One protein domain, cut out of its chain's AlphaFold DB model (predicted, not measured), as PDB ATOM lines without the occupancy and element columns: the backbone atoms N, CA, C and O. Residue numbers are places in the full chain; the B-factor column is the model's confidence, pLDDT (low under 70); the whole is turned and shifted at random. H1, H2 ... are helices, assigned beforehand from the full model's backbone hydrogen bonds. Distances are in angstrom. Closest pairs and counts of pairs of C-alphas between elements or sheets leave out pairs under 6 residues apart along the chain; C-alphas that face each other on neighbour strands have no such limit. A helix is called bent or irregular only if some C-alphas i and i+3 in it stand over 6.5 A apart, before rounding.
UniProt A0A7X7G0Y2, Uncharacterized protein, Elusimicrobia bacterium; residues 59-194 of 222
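AT A GLANCE: This is residues 59 to 194 of the 222 residues of an uncharacterized protein of Elusimicrobia bacterium (UniProt A0A7X7G0Y2). A long helix, H6, forms the core of an up-and-down bundle of three helices, H5, H6 and H7, each running against the one before it. H1 packs slantwise along H6, while H2 crosses the bundle nearly at right angles, with the short H3 and H4 following it. The printed part has 136 residues with seven named helices, H1 to H7 in chain order, and no named strand; its class is all helix. It is compact, with a radius of gyration of the C-alphas of 15.8 A and spans of 49 by 37 by 27 A.

HOW THE PARTS SIT: H1, residues 59 to 78, touches H6, residues 132 to 160, at a steep tilt of 43 degrees, the same way; the closest C-alphas, of Gly 68 and Ala 140, are 3.7 A apart. H2, residues 83 to 97, and H6 are the hubs, touching four helices each. H2 touches H6 about perpendicular, at 88 degrees, closest at the C-alphas of Ala 83 and Leu 152, 7.0 A. H2 touches H3, residues 101 to 104, closest at the C-alphas of Thr 94 and Val 104, 5.4 A. H2 also touches H4, residues 107 to 110, closest at the C-alphas of Gln 90 and Pro 108, 4.7 A. H5, residues 113 to 127, forms a helical hairpin with H6 at a shallow tilt of 16 degrees, opposite ways; the closest C-alphas, of Thr 115 and Ile 142, are 5.2 A apart. H6 and H7, residues 167 to 191, form another, at a shallow tilt of 14 degrees, opposite ways, closest at the C-alphas of Leu 157 and Tyr 169, 5.3 A. H1 and H7 are apart. Every O i to N i+4 pair is within hydrogen-bond range in H1, H2, H5 and H7, against 23 of 25 in H6; H3 and H4 are too short for such a pair.

IN THESE COORDINATES: H1 begins at C-alpha 59 (46.584, -48.574, 6.647) and is 27.8 A long from first to last C-alpha. H2 and H5 each measure 21.0 A, H3 5.4 A and H4 4.9 A. H6 measures 43.6 A and is irregular, with C-alphas 133 and 136 7.2 A apart. H7 measures 35.8 A and ends at C-alpha 191 (53.987, -34.613, 3.537).

THE WHOLE: The two C-alphas farthest apart, of Gly 129 and Pro 164, are 53.1 A apart. The printed part has no cut. The link from H6 to H7 is short, the others are tight, and no link is long. The mean pLDDT of the printed part is 94.4, and no printed residue is under 70.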
ATOM      1  N   GLY A  59      47.550 -48.266   5.589       96.81
ATOM      2  CA  GLY A  59      46.584 -48.574   6.647       96.81
ATOM      3  C   GLY A  59      46.894 -47.890   7.982       96.81
ATOM      4  O   GLY A  59      45.974 -47.394   8.628       96.81
ATOM      5  N   SER A  60      48.174 -47.797   8.355       95.94
ATOM      6  CA  SER A  60      48.620 -47.136   9.588       95.94
ATOM      7  C   SER A  60      48.368 -45.627   9.573       95.94
ATOM      8  O   SER A  60      47.882 -45.087  10.563       95.94
ATOM      9  N   VAL A  61      48.624 -44.951   8.447       95.69
ATOM     10  CA  VAL A  61      48.357 -43.511   8.295       95.69
ATOM     11  C   VAL A  61      46.859 -43.234   8.374       95.69
ATOM     12  O   VAL A  61      46.437 -42.361   9.128       95.69
ATOM     13  N   ARG A  62      46.039 -44.011   7.653       96.94
ATOM     14  CA  ARG A  62      44.572 -43.860   7.691       96.94
ATOM     15  C   ARG A  62      44.020 -44.061   9.098       96.94
ATOM     16  O   ARG A  62      43.191 -43.267   9.536       96.94
ATOM     17  N   LEU A  63      44.491 -45.092   9.802       97.50
ATOM     18  CA  LEU A  63      44.083 -45.365  11.178       97.50
ATOM     19  C   LEU A  63      44.453 -44.203  12.106       97.50
ATOM     20  O   LEU A  63      43.598 -43.756  12.865       97.50
ATOM     21  N   ALA A  64      45.674 -43.675  12.001       97.56
ATOM     22  CA  ALA A  64      46.122 -42.540  12.801       97.56
ATOM     23  C   ALA A  64      45.284 -41.274  12.551       97.56
ATOM     24  O   ALA A  64      44.840 -40.631  13.501       97.56
ATOM     25  N   LEU A  65      45.002 -40.944  11.284       96.88
ATOM     26  CA  LEU A  65      44.124 -39.821  10.926       96.88
ATOM     27  C   LEU A  65      42.725 -39.990  11.545       96.88
ATOM     28  O   LEU A  65      42.212 -39.068  12.180       96.88
ATOM     29  N   ALA A  66      42.125 -41.180  11.416       97.88
ATOM     30  CA  ALA A  66      40.818 -41.480  12.005       97.88
ATOM     31  C   ALA A  66      40.838 -41.376  13.539       97.88
ATOM     32  O   ALA A  66      39.948 -40.758  14.123       97.88
ATOM     33  N   GLN A  67      41.865 -41.929  14.188       98.38
ATOM     34  CA  GLN A  67      42.056 -41.823  15.635       98.38
ATOM     35  C   GLN A  67      42.156 -40.365  16.080       98.38
ATOM     36  O   GLN A  67      41.527 -40.000  17.064       98.38
ATOM     37  N   GLY A  68      42.864 -39.517  15.333       98.31
ATOM     38  CA  GLY A  68      42.944 -38.081  15.596       98.31
ATOM     39  C   GLY A  68      41.582 -37.396  15.675       98.31
ATOM     40  O   GLY A  68      41.279 -36.708  16.654       98.31
ATOM     41  N   VAL A  69      40.734 -37.628  14.667       98.31
ATOM     42  CA  VAL A  69      39.361 -37.096  14.636       98.31
ATOM     43  C   VAL A  69      38.539 -37.642  15.804       98.31
ATOM     44  O   VAL A  69      37.895 -36.870  16.513       98.31
ATOM     45  N   LEU A  70      38.582 -38.958  16.036       98.50
ATOM     46  CA  LEU A  70      37.814 -39.612  17.100       98.50
ATOM     47  C   LEU A  70      38.231 -39.141  18.496       98.50
ATOM     48  O   LEU A  70      37.362 -38.857  19.318       98.50
ATOM     49  N   ILE A  71      39.535 -39.012  18.754       98.50
ATOM     50  CA  ILE A  71      40.075 -38.496  20.017       98.50
ATOM     51  C   ILE A  71      39.577 -37.072  20.243       98.50
ATOM     52  O   ILE A  71      39.070 -36.779  21.322       98.50
ATOM     53  N   TYR A  72      39.667 -36.193  19.237       98.38
ATOM     54  CA  TYR A  72      39.161 -34.829  19.383       98.38
ATOM     55  C   TYR A  72      37.660 -34.808  19.700       98.38
ATOM     56  O   TYR A  72      37.245 -34.147  20.651       98.38
ATOM     57  N   VAL A  73      36.851 -35.547  18.934       98.31
ATOM     58  CA  VAL A  73      35.398 -35.619  19.144       98.31
ATOM     59  C   VAL A  73      35.090 -36.116  20.556       98.31
ATOM     60  O   VAL A  73      34.312 -35.483  21.270       98.31
ATOM     61  N   PHE A  74      35.748 -37.186  21.001       98.50
ATOM     62  CA  PHE A  74      35.594 -37.706  22.357       98.50
ATOM     63  C   PHE A  74      35.945 -36.651  23.414       98.50
ATOM     64  O   PHE A  74      35.139 -36.374  24.304       98.50
ATOM     65  N   LEU A  75      37.105 -36.002  23.295       98.25
ATOM     66  CA  LEU A  75      37.523 -34.963  24.236       98.25
ATOM     67  C   LEU A  75      36.533 -33.793  24.263       98.25
ATOM     68  O   LEU A  75      36.185 -33.320  25.343       98.25
ATOM     69  N   LYS A  76      36.047 -33.347  23.099       96.38
ATOM     70  CA  LYS A  76      35.107 -32.225  22.985       96.38
ATOM     71  C   LYS A  76      33.759 -32.519  23.647       96.38
ATOM     72  O   LYS A  76      33.177 -31.611  24.235       96.38
ATOM     73  N   PHE A  77      33.252 -33.748  23.542       96.94
ATOM     74  CA  PHE A  77      31.942 -34.103  24.099       96.94
ATOM     75  C   PHE A  77      31.987 -34.540  25.565       96.94
ATOM     76  O   PHE A  77      31.027 -34.282  26.284       96.94
ATOM     77  N   PHE A  78      33.071 -35.177  26.014       98.31
ATOM     78  CA  PHE A  78      33.110 -35.814  27.337       98.31
ATOM     79  C   PHE A  78      34.085 -35.176  28.327       98.31
ATOM     80  O   PHE A  78      33.958 -35.422  29.523       98.31
ATOM     81  N   VAL A  79      35.061 -34.388  27.863       97.94
ATOM     82  CA  VAL A  79      36.190 -33.970  28.711       97.94
ATOM     83  C   VAL A  79      36.315 -32.454  28.825       97.94
ATOM     84  O   VAL A  79      36.405 -31.940  29.938       97.94
ATOM     85  N   TYR A  80      36.358 -31.724  27.705       97.00
ATOM     86  CA  TYR A  80      36.767 -30.318  27.712       97.00
ATOM     87  C   TYR A  80      36.144 -29.474  26.591       97.00
ATOM     88  O   TYR A  80      36.065 -29.894  25.435       97.00
ATOM     89  N   ASP A  81      35.779 -28.227  26.914       96.00
ATOM     90  CA  ASP A  81      35.366 -27.239  25.918       96.00
ATOM     91  C   ASP A  81      36.561 -26.470  25.330       96.00
ATOM     92  O   ASP A  81      37.089 -25.516  25.907       96.00
ATOM     93  N   PHE A  82      36.939 -26.847  24.110       97.19
ATOM     94  CA  PHE A  82      38.038 -26.248  23.350       97.19
ATOM     95  C   PHE A  82      37.780 -24.820  22.831       97.19
ATOM     96  O   PHE A  82      38.655 -24.256  22.172       97.19
ATOM     97  N   ALA A  83      36.637 -24.192  23.138       96.38
ATOM     98  CA  ALA A  83      36.315 -22.836  22.681       96.38
ATOM     99  C   ALA A  83      37.399 -21.796  23.030       96.38
ATOM    100  O   ALA A  83      37.726 -20.947  22.200       96.38
ATOM    101  N   HIS A  84      37.996 -21.876  24.224       97.00
ATOM    102  CA  HIS A  84      39.069 -20.962  24.644       97.00
ATOM    103  C   HIS A  84      40.332 -21.122  23.791       97.00
ATOM    104  O   HIS A  84      40.897 -20.134  23.320       97.00
ATOM    105  N   VAL A  85      40.737 -22.370  23.543       97.44
ATOM    106  CA  VAL A  85      41.898 -22.709  22.709       97.44
ATOM    107  C   VAL A  85      41.667 -22.207  21.284       97.44
ATOM    108  O   VAL A  85      42.510 -21.519  20.711       97.44
ATOM    109  N   TYR A  86      40.489 -22.464  20.723       97.19
ATOM    110  CA  TYR A  86      40.127 -21.993  19.389       97.19
ATOM    111  C   TYR A  86      40.150 -20.464  19.263       97.19
ATOM    112  O   TYR A  86      40.804 -19.944  18.359       97.19
ATOM    113  N   LYS A  87      39.528 -19.738  20.203       97.25
ATOM    114  CA  LYS A  87      39.520 -18.263  20.207       97.25
ATOM    115  C   LYS A  87      40.918 -17.667  20.339       97.25
ATOM    116  O   LYS A  87      41.210 -16.665  19.693       97.25
ATOM    117  N   PHE A  88      41.792 -18.291  21.130       97.75
ATOM    118  CA  PHE A  88      43.194 -17.888  21.197       97.75
ATOM    119  C   PHE A  88      43.870 -17.998  19.822       97.75
ATOM    120  O   PHE A  88      44.479 -17.035  19.361       97.75
ATOM    121  N   GLY A  89      43.689 -19.127  19.125       96.38
ATOM    122  CA  GLY A  89      44.200 -19.313  17.764       96.38
ATOM    123  C   GLY A  89      43.662 -18.264  16.786       96.38
ATOM    124  O   GLY A  89      44.435 -17.642  16.060       96.38
ATOM    125  N   GLN A  90      42.354 -17.996  16.819       96.19
ATOM    126  CA  GLN A  90      41.745 -16.936  16.008       96.19
ATOM    127  C   GLN A  90      42.374 -15.562  16.275       96.19
ATOM    128  O   GLN A  90      42.667 -14.836  15.327       96.19
ATOM    129  N   GLY A  91      42.645 -15.231  17.542       96.69
ATOM    130  CA  GLY A  91      43.311 -13.985  17.927       96.69
ATOM    131  C   GLY A  91      44.700 -13.824  17.304       96.69
ATOM    132  O   GLY A  91      45.036 -12.730  16.845       96.69
ATOM    133  N   LEU A  92      45.478 -14.909  17.203       96.31
ATOM    134  CA  LEU A  92      46.781 -14.893  16.524       96.31
ATOM    135  C   LEU A  92      46.641 -14.543  15.036       96.31
ATOM    136  O   LEU A  92      47.382 -13.704  14.525       96.31
ATOM    137  N   VAL A  93      45.666 -15.144  14.348       95.31
ATOM    138  CA  VAL A  93      45.404 -14.883  12.920       95.31
ATOM    139  C   VAL A  93      44.915 -13.457  12.715       95.31
ATOM    140  O   VAL A  93      45.428 -12.747  11.854       95.31
ATOM    141  N   THR A  94      43.969 -13.000  13.535       94.50
ATOM    142  CA  THR A  94      43.494 -11.612  13.519       94.50
ATOM    143  C   THR A  94      44.648 -10.626  13.694       94.50
ATOM    144  O   THR A  94      44.748  -9.674  12.921       94.50
ATOM    145  N   GLY A  95      45.549 -10.872  14.650       94.12
ATOM    146  CA  GLY A  95      46.730 -10.037  14.872       94.12
ATOM    147  C   GLY A  95      47.691 -10.021  13.680       94.12
ATOM    148  O   GLY A  95      48.184  -8.955  13.306       94.12
ATOM    149  N   LEU A  96      47.913 -11.173  13.038       94.94
ATOM    150  CA  LEU A  96      48.768 -11.287  11.852       94.94
ATOM    151  C   LEU A  96      48.194 -10.526  10.647       94.94
ATOM    152  O   LEU A  96      48.932  -9.865   9.917       94.94
ATOM    153  N   PHE A  97      46.876 -10.587  10.450       94.19
ATOM    154  CA  PHE A  97      46.201 -10.002   9.289       94.19
ATOM    155  C   PHE A  97      45.610  -8.607   9.532       94.19
ATOM    156  O   PHE A  97      44.956  -8.077   8.636       94.19
ATOM    157  N   GLN A  98      45.858  -7.975  10.686       94.94
ATOM    158  CA  GLN A  98      45.252  -6.687  11.072       94.94
ATOM    159  C   GLN A  98      45.434  -5.555  10.042       94.94
ATOM    160  O   GLN A  98      44.594  -4.662   9.931       94.94
ATOM    161  N   PHE A  99      46.503  -5.610   9.241       93.56
ATOM    162  CA  PHE A  99      46.801  -4.629   8.193       93.56
ATOM    163  C   PHE A  99      45.931  -4.792   6.932       93.56
ATOM    164  O   PHE A  99      45.825  -3.867   6.128       93.56
ATOM    165  N   LEU A 100      45.263  -5.938   6.765       93.00
ATOM    166  CA  LEU A 100      44.403  -6.269   5.627       93.00
ATOM    167  C   LEU A 100      42.934  -6.295   6.067       93.00
ATOM    168  O   LEU A 100      42.343  -7.357   6.248       93.00
ATOM    169  N   LYS A 101      42.324  -5.111   6.223       87.38
ATOM    170  CA  LYS A 101      40.972  -4.936   6.799       87.38
ATOM    171  C   LYS A 101      39.889  -5.906   6.284       87.38
ATOM    172  O   LYS A 101      39.139  -6.402   7.120       87.38
ATOM    173  N   PRO A 102      39.777  -6.226   4.976       87.44
ATOM    174  CA  PRO A 102      38.776  -7.195   4.514       87.44
ATOM    175  C   PRO A 102      39.042  -8.621   5.015       87.44
ATOM    176  O   PRO A 102      38.112  -9.381   5.267       87.44
ATOM    177  N   LEU A 103      40.317  -8.978   5.174       89.31
ATOM    178  CA  LEU A 103      40.766 -10.322   5.505       89.31
ATOM    179  C   LEU A 103      40.670 -10.614   7.008       89.31
ATOM    180  O   LEU A 103      40.423 -11.754   7.381       89.31
ATOM    181  N   VAL A 104      40.765  -9.594   7.867       90.06
ATOM    182  CA  VAL A 104      40.673  -9.722   9.337       90.06
ATOM    183  C   VAL A 104      39.409 -10.452   9.804       90.06
ATOM    184  O   VAL A 104      39.458 -11.208  10.771       90.06
ATOM    185  N   ASN A 105      38.288 -10.253   9.109       88.25
ATOM    186  CA  ASN A 105      36.996 -10.830   9.490       88.25
ATOM    187  C   ASN A 105      36.796 -12.270   8.998       88.25
ATOM    188  O   ASN A 105      35.884 -12.947   9.464       88.25
ATOM    189  N   VAL A 106      37.611 -12.728   8.043       89.94
ATOM    190  CA  VAL A 106      37.422 -14.019   7.361       89.94
ATOM    191  C   VAL A 106      38.584 -14.970   7.637       89.94
ATOM    192  O   VAL A 106      38.364 -16.153   7.867       89.94
ATOM    193  N   ALA A 107      39.818 -14.465   7.690       93.12
ATOM    194  CA  ALA A 107      41.019 -15.269   7.902       93.12
ATOM    195  C   ALA A 107      40.980 -16.159   9.153       93.12
ATOM    196  O   ALA A 107      41.392 -17.312   9.035       93.12
ATOM    197  N   PRO A 108      40.456 -15.723  10.317       94.62
ATOM    198  CA  PRO A 108      40.378 -16.593  11.495       94.62
ATOM    199  C   PRO A 108      39.524 -17.852  11.290       94.62
ATOM    200  O   PRO A 108      39.670 -18.814  12.042       94.62
ATOM    201  N   TYR A 109      38.639 -17.848  10.289       95.44
ATOM    202  CA  TYR A 109      37.828 -19.000   9.897       95.44
ATOM    203  C   TYR A 109      38.448 -19.850   8.799       95.44
ATOM    204  O   TYR A 109      38.020 -20.976   8.634       95.44
ATOM    205  N   LEU A 110      39.388 -19.302   8.030       95.06
ATOM    206  CA  LEU A 110      40.040 -20.007   6.923       95.06
ATOM    207  C   LEU A 110      41.364 -20.644   7.336       95.06
ATOM    208  O   LEU A 110      41.899 -21.480   6.623       95.06
ATOM    209  N   VAL A 111      41.970 -20.179   8.429       94.50
ATOM    210  CA  VAL A 111      43.301 -20.625   8.836       94.50
ATOM    211  C   VAL A 111      43.173 -21.552  10.045       94.50
ATOM    212  O   VAL A 111      43.007 -21.064  11.170       94.50
ATOM    213  N   PRO A 112      43.308 -22.881   9.870       95.44
ATOM    214  CA  PRO A 112      43.318 -23.832  10.975       95.44
ATOM    215  C   PRO A 112      44.657 -23.767  11.720       95.44
ATOM    216  O   PRO A 112      45.531 -24.611  11.549       95.44
ATOM    217  N   VAL A 113      44.833 -22.740  12.556       95.50
ATOM    218  CA  VAL A 113      46.108 -22.374  13.211       95.50
ATOM    219  C   VAL A 113      46.835 -23.559  13.827       95.50
ATOM    220  O   VAL A 113      48.015 -23.762  13.567       95.50
ATOM    221  N   TYR A 114      46.137 -24.362  14.627       96.19
ATOM    222  CA  TYR A 114      46.755 -25.492  15.316       96.19
ATOM    223  C   TYR A 114      47.156 -26.614  14.361       96.19
ATOM    224  O   TYR A 114      48.190 -27.243  14.568       96.19
ATOM    225  N   THR A 115      46.398 -26.814  13.283       95.25
ATOM    226  CA  THR A 115      46.770 -27.728  12.200       95.25
ATOM    227  C   THR A 115      48.001 -27.213  11.466       95.25
ATOM    228  O   THR A 115      48.933 -27.977  11.245       95.25
ATOM    229  N   MET A 116      48.069 -25.911  11.174       92.06
ATOM    230  CA  MET A 116      49.246 -25.291  10.556       92.06
ATOM    231  C   MET A 116      50.490 -25.426  11.439       92.06
ATOM    232  O   MET A 116      51.547 -25.804  10.943       92.06
ATOM    233  N   ILE A 117      50.371 -25.189  12.749       94.00
ATOM    234  CA  ILE A 117      51.473 -25.388  13.702       94.00
ATOM    235  C   ILE A 117      51.903 -26.860  13.716       94.00
ATOM    236  O   ILE A 117      53.093 -27.140  13.579       94.00
ATOM    237  N   ALA A 118      50.957 -27.800  13.826       94.94
ATOM    238  CA  ALA A 118      51.258 -29.232  13.814       94.94
ATOM    239  C   ALA A 118      51.977 -29.657  12.523       94.94
ATOM    240  O   ALA A 118      52.934 -30.428  12.576       94.94
ATOM    241  N   LEU A 119      51.565 -29.105  11.379       90.50
ATOM    242  CA  LEU A 119      52.176 -29.356  10.074       90.50
ATOM    243  C   LEU A 119      53.581 -28.762   9.951       90.50
ATOM    244  O   LEU A 119      54.474 -29.430   9.434       90.50
ATOM    245  N   ILE A 120      53.808 -27.546  10.453       90.81
ATOM    246  CA  ILE A 120      55.142 -26.927  10.470       90.81
ATOM    247  C   ILE A 120      56.095 -27.755  11.338       90.81
ATOM    248  O   ILE A 120      57.201 -28.076  10.902       90.81
ATOM    249  N   VAL A 121      55.663 -28.153  12.540       93.56
ATOM    250  CA  VAL A 121      56.476 -28.994  13.434       93.56
ATOM    251  C   VAL A 121      56.761 -30.350  12.786       93.56
ATOM    252  O   VAL A 121      57.912 -30.788  12.787       93.56
ATOM    253  N   PHE A 122      55.751 -30.980  12.175       92.44
ATOM    254  CA  PHE A 122      55.921 -32.219  11.415       92.44
ATOM    255  C   PHE A 122      56.979 -32.063  10.317       92.44
ATOM    256  O   PHE A 122      57.913 -32.858  10.247       92.44
ATOM    257  N   ALA A 123      56.872 -31.021   9.487       89.12
ATOM    258  CA  ALA A 123      57.794 -30.791   8.378       89.12
ATOM    259  C   ALA A 123      59.242 -30.600   8.859       89.12
ATOM    260  O   ALA A 123      60.158 -31.184   8.282       89.12
ATOM    261  N   VAL A 124      59.454 -29.847   9.946       91.69
ATOM    262  CA  VAL A 124      60.786 -29.624  10.538       91.69
ATOM    263  C   VAL A 124      61.376 -30.917  11.113       91.69
ATOM    264  O   VAL A 124      62.542 -31.238  10.864       91.69
ATOM    265  N   LEU A 125      60.592 -31.694  11.867       93.06
ATOM    266  CA  LEU A 125      61.063 -32.962  12.439       93.06
ATOM    267  C   LEU A 125      61.346 -34.009  11.357       93.06
ATOM    268  O   LEU A 125      62.348 -34.723  11.442       93.06
ATOM    269  N   ASN A 126      60.515 -34.052  10.316       90.19
ATOM    270  CA  ASN A 126      60.719 -34.923   9.167       90.19
ATOM    271  C   ASN A 126      61.984 -34.540   8.382       90.19
ATOM    272  O   ASN A 126      62.819 -35.399   8.109       90.19
ATOM    273  N   ALA A 127      62.191 -33.247   8.105       89.75
ATOM    274  CA  ALA A 127      63.371 -32.757   7.386       89.75
ATOM    275  C   ALA A 127      64.690 -32.992   8.143       89.75
ATOM    276  O   ALA A 127      65.740 -33.149   7.529       89.75
ATOM    277  N   THR A 128      64.646 -33.037   9.477       94.00
ATOM    278  CA  THR A 128      65.829 -33.309  10.312       94.00
ATOM    279  C   THR A 128      66.076 -34.800  10.556       94.00
ATOM    280  O   THR A 128      67.008 -35.143  11.281       94.00
ATOM    281  N   GLY A 129      65.249 -35.693   9.995       90.62
ATOM    282  CA  GLY A 129      65.340 -37.140  10.219       90.62
ATOM    283  C   GLY A 129      64.985 -37.574  11.646       90.62
ATOM    284  O   GLY A 129      65.196 -38.726  12.014       90.62
ATOM    285  N   LYS A 130      64.431 -36.669  12.465       91.31
ATOM    286  CA  LYS A 130      64.103 -36.903  13.883       91.31
ATOM    287  C   LYS A 130      62.708 -37.488  14.094       91.31
ATOM    288  O   LYS A 130      62.264 -37.625  15.229       91.31
ATOM    289  N   MET A 131      62.006 -37.809  13.011       89.31
ATOM    290  CA  MET A 131      60.604 -38.198  13.070       89.31
ATOM    291  C   MET A 131      60.389 -39.586  13.684       89.31
ATOM    292  O   MET A 131      59.404 -39.786  14.390       89.31
ATOM    293  N   GLY A 132      61.322 -40.524  13.470       87.00
ATOM    294  CA  GLY A 132      61.292 -41.867  14.061       87.00
ATOM    295  C   GLY A 132      59.898 -42.508  14.023       87.00
ATOM    296  O   GLY A 132      59.245 -42.558  12.981       87.00
ATOM    297  N   GLU A 133      59.414 -42.940  15.184       90.12
ATOM    298  CA  GLU A 133      58.100 -43.579  15.357       90.12
ATOM    299  C   GLU A 133      56.942 -42.579  15.565       90.12
ATOM    300  O   GLU A 133      55.776 -42.967  15.626       90.12
ATOM    301  N   TRP A 134      57.222 -41.272  15.620       93.44
ATOM    302  CA  TRP A 134      56.232 -40.239  15.956       93.44
ATOM    303  C   TRP A 134      55.264 -39.903  14.815       93.44
ATOM    304  O   TRP A 134      54.292 -39.179  15.036       93.44
ATOM    305  N   HIS A 135      55.481 -40.432  13.608       92.62
ATOM    306  CA  HIS A 135      54.643 -40.178  12.431       92.62
ATOM    307  C   HIS A 135      53.145 -40.353  12.720       92.62
ATOM    308  O   HIS A 135      52.355 -39.453  12.440       92.62
ATOM    309  N   GLY A 136      52.762 -41.473  13.343       94.38
ATOM    310  CA  GLY A 136      51.362 -41.761  13.662       94.38
ATOM    311  C   GLY A 136      50.738 -40.718  14.592       94.38
ATOM    312  O   GLY A 136      49.636 -40.239  14.332       94.38
ATOM    313  N   ILE A 137      51.465 -40.300  15.632       96.06
ATOM    314  CA  ILE A 137      50.987 -39.292  16.589       96.06
ATOM    315  C   ILE A 137      50.774 -37.948  15.892       96.06
ATOM    316  O   ILE A 137      49.761 -37.293  16.124       96.06
ATOM    317  N   PHE A 138      51.680 -37.551  14.999       95.19
ATOM    318  CA  PHE A 138      51.512 -36.307  14.253       95.19
ATOM    319  C   PHE A 138      50.343 -36.360  13.273       95.19
ATOM    320  O   PHE A 138      49.591 -35.391  13.200       95.19
ATOM    321  N   TYR A 139      50.131 -37.474  12.567       95.19
ATOM    322  CA  TYR A 139      48.957 -37.620  11.699       95.19
ATOM    323  C   TYR A 139      47.656 -37.530  12.500       95.19
ATOM    324  O   TYR A 139      46.742 -36.806  12.103       95.19
ATOM    325  N   ALA A 140      47.600 -38.174  13.667       97.44
ATOM    326  CA  ALA A 140      46.470 -38.036  14.579       97.44
ATOM    327  C   ALA A 140      46.292 -36.582  15.058       97.44
ATOM    328  O   ALA A 140      45.182 -36.055  15.033       97.44
ATOM    329  N   LEU A 141      47.372 -35.890  15.434       97.38
ATOM    330  CA  LEU A 141      47.315 -34.496  15.883       97.38
ATOM    331  C   LEU A 141      46.834 -33.541  14.778       97.38
ATOM    332  O   LEU A 141      45.997 -32.674  15.033       97.38
ATOM    333  N   ILE A 142      47.326 -33.706  13.549       95.88
ATOM    334  CA  ILE A 142      46.909 -32.918  12.379       95.88
ATOM    335  C   ILE A 142      45.407 -33.111  12.140       95.88
ATOM    336  O   ILE A 142      44.668 -32.130  12.079       95.88
ATOM    337  N   ALA A 143      44.935 -34.359  12.084       96.81
ATOM    338  CA  ALA A 143      43.522 -34.651  11.856       96.81
ATOM    339  C   ALA A 143      42.622 -34.172  13.009       96.81
ATOM    340  O   ALA A 143      41.554 -33.612  12.767       96.81
ATOM    341  N   GLY A 144      43.060 -34.338  14.260       98.00
ATOM    342  CA  GLY A 144      42.318 -33.897  15.442       98.00
ATOM    343  C   GLY A 144      42.212 -32.375  15.542       98.00
ATOM    344  O   GLY A 144      41.124 -31.845  15.759       98.00
ATOM    345  N   THR A 145      43.311 -31.647  15.321       97.88
ATOM    346  CA  THR A 145      43.294 -30.170  15.303       97.88
ATOM    347  C   THR A 145      42.498 -29.612  14.124       97.88
ATOM    348  O   THR A 145      41.850 -28.574  14.265       97.88
ATOM    349  N   PHE A 146      42.486 -30.315  12.989       97.56
ATOM    350  CA  PHE A 146      41.669 -29.949  11.835       97.56
ATOM    351  C   PHE A 146      40.176 -30.151  12.116       97.56
ATOM    352  O   PHE A 146      39.369 -29.251  11.887       97.56
ATOM    353  N   ALA A 147      39.808 -31.293  12.710       98.06
ATOM    354  CA  ALA A 147      38.447 -31.542  13.179       98.06
ATOM    355  C   ALA A 147      38.007 -30.500  14.219       98.06
ATOM    356  O   ALA A 147      36.878 -30.010  14.156       98.06
ATOM    357  N   MET A 148      38.907 -30.108  15.128       98.00
ATOM    358  CA  MET A 148      38.669 -29.017  16.070       98.00
ATOM    359  C   MET A 148      38.345 -27.710  15.370       98.00
ATOM    360  O   MET A 148      37.351 -27.071  15.719       98.00
ATOM    361  N   HIS A 149      39.157 -27.328  14.386       97.94
ATOM    362  CA  HIS A 149      38.921 -26.117  13.620       97.94
ATOM    363  C   HIS A 149      37.552 -26.151  12.935       97.94
ATOM    364  O   HIS A 149      36.743 -25.262  13.180       97.94
ATOM    365  N   LEU A 150      37.241 -27.203  12.169       98.00
ATOM    366  CA  LEU A 150      35.970 -27.293  11.444       98.00
ATOM    367  C   LEU A 150      34.752 -27.284  12.374       98.00
ATOM    368  O   LEU A 150      33.792 -26.559  12.116       98.00
ATOM    369  N   ILE A 151      34.780 -28.058  13.464       98.12
ATOM    370  CA  ILE A 151      33.643 -28.164  14.390       98.12
ATOM    371  C   ILE A 151      33.402 -26.838  15.121       98.12
ATOM    372  O   ILE A 151      32.255 -26.403  15.233       98.12
ATOM    373  N   LEU A 152      34.457 -26.171  15.598       98.25
ATOM    374  CA  LEU A 152      34.310 -24.907  16.325       98.25
ATOM    375  C   LEU A 152      34.025 -23.727  15.389       98.25
ATOM    376  O   LEU A 152      33.239 -22.855  15.759       98.25
ATOM    377  N   THR A 153      34.560 -23.731  14.164       98.00
ATOM    378  CA  THR A 153      34.169 -22.776  13.116       98.00
ATOM    379  C   THR A 153      32.694 -22.940  12.756       98.00
ATOM    380  O   THR A 153      31.966 -21.948  12.710       98.00
ATOM    381  N   ALA A 154      32.215 -24.176  12.583       97.62
ATOM    382  CA  ALA A 154      30.801 -24.434  12.331       97.62
ATOM    383  C   ALA A 154      29.923 -23.933  13.486       97.62
ATOM    384  O   ALA A 154      28.931 -23.244  13.253       97.62
ATOM    385  N   GLN A 155      30.314 -24.210  14.734       97.50
ATOM    386  CA  GLN A 155      29.595 -23.729  15.913       97.50
ATOM    387  C   GLN A 155      29.531 -22.192  15.960       97.50
ATOM    388  O   GLN A 155      28.450 -21.644  16.174       97.50
ATOM    389  N   ASP A 156      30.648 -21.492  15.741       96.88
ATOM    390  CA  ASP A 156      30.701 -20.024  15.794       96.88
ATOM    391  C   ASP A 156      29.913 -19.365  14.649       96.88
ATOM    392  O   ASP A 156      29.160 -18.415  14.870       96.88
ATOM    393  N   LEU A 157      30.009 -19.889  13.423       96.19
ATOM    394  CA  LEU A 157      29.212 -19.385  12.299       96.19
ATOM    395  C   LEU A 157      27.712 -19.653  12.503       96.19
ATOM    396  O   LEU A 157      26.881 -18.810  12.159       96.19
ATOM    397  N   TYR A 158      27.353 -20.799  13.092       96.81
ATOM    398  CA  TYR A 158      25.961 -21.155  13.365       96.81
ATOM    399  C   TYR A 158      25.323 -20.243  14.419       96.81
ATOM    400  O   TYR A 158      24.163 -19.840  14.271       96.81
ATOM    401  N   THR A 159      26.053 -19.914  15.489       96.62
ATOM    402  CA  THR A 159      25.555 -19.015  16.543       96.62
ATOM    403  C   THR A 159      25.459 -17.567  16.062       96.62
ATOM    404  O   THR A 159      24.557 -16.854  16.499       96.62
ATOM    405  N   LYS A 160      26.326 -17.147  15.131       95.25
ATOM    406  CA  LYS A 160      26.322 -15.795  14.544       95.25
ATOM    407  C   LYS A 160      25.169 -15.532  13.583       95.25
ATOM    408  O   LYS A 160      24.705 -14.398  13.490       95.25
ATOM    409  N   ASP A 161      24.695 -16.544  12.866       93.62
ATOM    410  CA  ASP A 161      23.570 -16.374  11.947       93.62
ATOM    411  C   ASP A 161      22.239 -16.426  12.712       93.62
ATOM    412  O   ASP A 161      21.777 -17.498  13.066       93.62
ATOM    413  N   THR A 162      21.578 -15.303  12.988       94.31
ATOM    414  CA  THR A 162      20.276 -15.305  13.692       94.31
ATOM    415  C   THR A 162      19.077 -15.540  12.769       94.31
ATOM    416  O   THR A 162      17.942 -15.593  13.243       94.31
ATOM    417  N   THR A 163      19.292 -15.690  11.458       88.00
ATOM    418  CA  THR A 163      18.197 -15.786  10.486       88.00
ATOM    419  C   THR A 163      17.575 -17.190  10.433       88.00
ATOM    420  O   THR A 163      18.284 -18.193  10.595       88.00
ATOM    421  N   PRO A 164      16.251 -17.307  10.192       86.62
ATOM    422  CA  PRO A 164      15.605 -18.601   9.983       86.62
ATOM    423  C   PRO A 164      16.269 -19.379   8.841       86.62
ATOM    424  O   PRO A 164      16.574 -18.819   7.791       86.62
ATOM    425  N   GLY A 165      16.516 -20.673   9.052       83.31
ATOM    426  CA  GLY A 165      17.183 -21.533   8.066       83.31
ATOM    427  C   GLY A 165      18.698 -21.332   7.940       83.31
ATOM    428  O   GLY A 165      19.329 -22.079   7.200       83.31
ATOM    429  N   LYS A 166      19.295 -20.377   8.669       90.81
ATOM    430  CA  LYS A 166      20.752 -20.182   8.772       90.81
ATOM    431  C   LYS A 166      21.503 -20.121   7.409       90.81
ATOM    432  O   LYS A 166      22.570 -20.728   7.272       90.81
ATOM    433  N   PRO A 167      20.987 -19.437   6.363       88.19
ATOM    434  CA  PRO A 167      21.600 -19.430   5.029       88.19
ATOM    435  C   PRO A 167      23.014 -18.832   4.994       88.19
ATOM    436  O   PRO A 167      23.833 -19.240   4.171       88.19
ATOM    437  N   THR A 168      23.321 -17.868   5.868       89.44
ATOM    438  CA  THR A 168      24.659 -17.255   5.939       89.44
ATOM    439  C   THR A 168      25.664 -18.241   6.526       89.44
ATOM    440  O   THR A 168      26.782 -18.334   6.023       89.44
ATOM    441  N   TYR A 169      25.249 -19.014   7.533       92.75
ATOM    442  CA  TYR A 169      26.035 -20.120   8.079       92.75
ATOM    443  C   TYR A 169      26.337 -21.178   7.013       92.75
ATOM    444  O   TYR A 169      27.506 -21.488   6.802       92.75
ATOM    445  N   PHE A 170      25.323 -21.697   6.310       91.06
ATOM    446  CA  PHE A 170      25.537 -22.754   5.311       91.06
ATOM    447  C   PHE A 170      26.482 -22.312   4.196       91.06
ATOM    448  O   PHE A 170      27.391 -23.051   3.820       91.06
ATOM    449  N   PHE A 171      26.303 -21.086   3.704       90.94
ATOM    450  CA  PHE A 171      27.187 -20.518   2.696       90.94
ATOM    451  C   PHE A 171      28.619 -20.331   3.220       90.94
ATOM    452  O   PHE A 171      29.567 -20.820   2.608       90.94
ATOM    453  N   GLY A 172      28.778 -19.657   4.365       92.44
ATOM    454  CA  GLY A 172      30.092 -19.362   4.939       92.44
ATOM    455  C   GLY A 172      30.864 -20.626   5.309       92.44
ATOM    456  O   GLY A 172      32.021 -20.773   4.923       92.44
ATOM    457  N   MET A 173      30.206 -21.573   5.980       95.12
ATOM    458  CA  MET A 173      30.812 -22.848   6.358       95.12
ATOM    459  C   MET A 173      31.166 -23.695   5.132       95.12
ATOM    460  O   MET A 173      32.198 -24.359   5.130       95.12
ATOM    461  N   GLY A 174      30.357 -23.641   4.067       94.75
ATOM    462  CA  GLY A 174      30.665 -24.307   2.805       94.75
ATOM    463  C   GLY A 174      31.974 -23.820   2.185       94.75
ATOM    464  O   GLY A 174      32.819 -24.633   1.815       94.75
ATOM    465  N   LEU A 175      32.173 -22.499   2.125       93.75
ATOM    466  CA  LEU A 175      33.414 -21.910   1.614       93.75
ATOM    467  C   LEU A 175      34.621 -22.230   2.499       93.75
ATOM    468  O   LEU A 175      35.664 -22.604   1.965       93.75
ATOM    469  N   VAL A 176      34.468 -22.119   3.824       95.88
ATOM    470  CA  VAL A 176      35.513 -22.496   4.791       95.88
ATOM    471  C   VAL A 176      35.925 -23.947   4.577       95.88
ATOM    472  O   VAL A 176      37.099 -24.221   4.362       95.88
ATOM    473  N   TYR A 177      34.959 -24.866   4.532       97.12
ATOM    474  CA  TYR A 177      35.229 -26.287   4.346       97.12
ATOM    475  C   TYR A 177      35.979 -26.581   3.040       97.12
ATOM    476  O   TYR A 177      36.955 -27.330   3.049       97.12
ATOM    477  N   ILE A 178      35.547 -25.996   1.915       96.50
ATOM    478  CA  ILE A 178      36.210 -26.194   0.615       96.50
ATOM    479  C   ILE A 178      37.656 -25.689   0.669       96.50
ATOM    480  O   ILE A 178      38.563 -26.386   0.212       96.50
ATOM    481  N   PHE A 179      37.870 -24.499   1.235       95.88
ATOM    482  CA  PHE A 179      39.204 -23.921   1.389       95.88
ATOM    483  C   PHE A 179      40.099 -24.792   2.280       95.88
ATOM    484  O   PHE A 179      41.220 -25.124   1.902       95.88
ATOM    485  N   ASP A 180      39.583 -25.225   3.422       96.00
ATOM    486  CA  ASP A 180      40.301 -26.043   4.394       96.00
ATOM    487  C   ASP A 180      40.699 -27.409   3.828       96.00
ATOM    488  O   ASP A 180      41.849 -27.829   3.966       96.00
ATOM    489  N   VAL A 181      39.779 -28.093   3.138       96.50
ATOM    490  CA  VAL A 181      40.073 -29.367   2.462       96.50
ATOM    491  C   VAL A 181      41.119 -29.175   1.370       96.50
ATOM    492  O   VAL A 181      42.003 -30.015   1.220       96.50
ATOM    493  N   PHE A 182      41.055 -28.072   0.625       96.06
ATOM    494  CA  PHE A 182      42.043 -27.751  -0.400       96.06
ATOM    495  C   PHE A 182      43.441 -27.552   0.189       96.06
ATOM    496  O   PHE A 182      44.406 -28.150  -0.290       96.06
ATOM    497  N   VAL A 183      43.554 -26.730   1.235       92.12
ATOM    498  CA  VAL A 183      44.826 -26.472   1.923       92.12
ATOM    499  C   VAL A 183      45.367 -27.766   2.521       92.12
ATOM    500  O   VAL A 183      46.545 -28.080   2.344       92.12
ATOM    501  N   LEU A 184      44.509 -28.559   3.167       92.88
ATOM    502  CA  LEU A 184      44.904 -29.842   3.735       92.88
ATOM    503  C   LEU A 184      45.382 -30.818   2.651       92.88
ATOM    504  O   LEU A 184      46.431 -31.432   2.823       92.88
ATOM    505  N   ALA A 185      44.681 -30.917   1.519       95.31
ATOM    506  CA  ALA A 185      45.087 -31.749   0.385       95.31
ATOM    507  C   ALA A 185      46.451 -31.327  -0.185       95.31
ATOM    508  O   ALA A 185      47.304 -32.178  -0.445       95.31
ATOM    509  N   LEU A 186      46.686 -30.019  -0.335       93.38
ATOM    510  CA  LEU A 186      47.967 -29.492  -0.806       93.38
ATOM    511  C   LEU A 186      49.107 -29.881   0.143       93.38
ATOM    512  O   LEU A 186      50.168 -30.318  -0.303       93.38
ATOM    513  N   ILE A 187      48.892 -29.756   1.452       88.12
ATOM    514  CA  ILE A 187      49.934 -30.067   2.432       88.12
ATOM    515  C   ILE A 187      50.138 -31.583   2.563       88.12
ATOM    516  O   ILE A 187      51.278 -32.044   2.655       88.12
ATOM    517  N   MET A 188      49.069 -32.381   2.518       91.00
ATOM    518  CA  MET A 188      49.162 -33.844   2.519       91.00
ATOM    519  C   MET A 188      49.945 -34.359   1.311       91.00
ATOM    520  O   MET A 188      50.779 -35.238   1.478       91.00
ATOM    521  N   ASN A 189      49.779 -33.760   0.131       94.56
ATOM    522  CA  ASN A 189      50.591 -34.089  -1.045       94.56
ATOM    523  C   ASN A 189      52.098 -33.880  -0.821       94.56
ATOM    524  O   ASN A 189      52.913 -34.630  -1.346       94.56
ATOM    525  N   VAL A 190      52.479 -32.863  -0.046       89.31
ATOM    526  CA  VAL A 190      53.891 -32.584   0.268       89.31
ATOM    527  C   VAL A 190      54.426 -33.511   1.365       89.31
ATOM    528  O   VAL A 190      55.614 -33.817   1.391       89.31
ATOM    529  N   THR A 191      53.569 -33.948   2.289       85.94
ATOM    530  CA  THR A 191      53.987 -34.613   3.537       85.94
ATOM    531  C   THR A 191      53.766 -36.122   3.558       85.94
ATOM    532  O   THR A 191      54.429 -36.814   4.332       85.94
ATOM    533  N   LEU A 192      52.853 -36.647   2.739       89.00
ATOM    534  CA  LEU A 192      52.436 -38.044   2.763       89.00
ATOM    535  C   LEU A 192      52.739 -38.734   1.433       89.00
ATOM    536  O   LEU A 192      52.082 -38.442   0.428       89.00
ATOM    537  N   PRO A 193      53.663 -39.710   1.412       86.31
ATOM    538  CA  PRO A 193      53.863 -40.524   0.224       86.31
ATOM    539  C   PRO A 193      52.576 -41.312  -0.064       86.31
ATOM    540  O   PRO A 193      52.122 -42.108   0.759       86.31
ATOM    541  N   GLY A 194      51.972 -41.066  -1.227       92.00
ATOM    542  CA  GLY A 194      50.755 -41.744  -1.695       92.00
ATOM    543  C   GLY A 194      49.534 -40.840  -1.882       92.00
ATOM    544  O   GLY A 194      48.613 -41.240  -2.603       92.00
TER     545      GLY A 194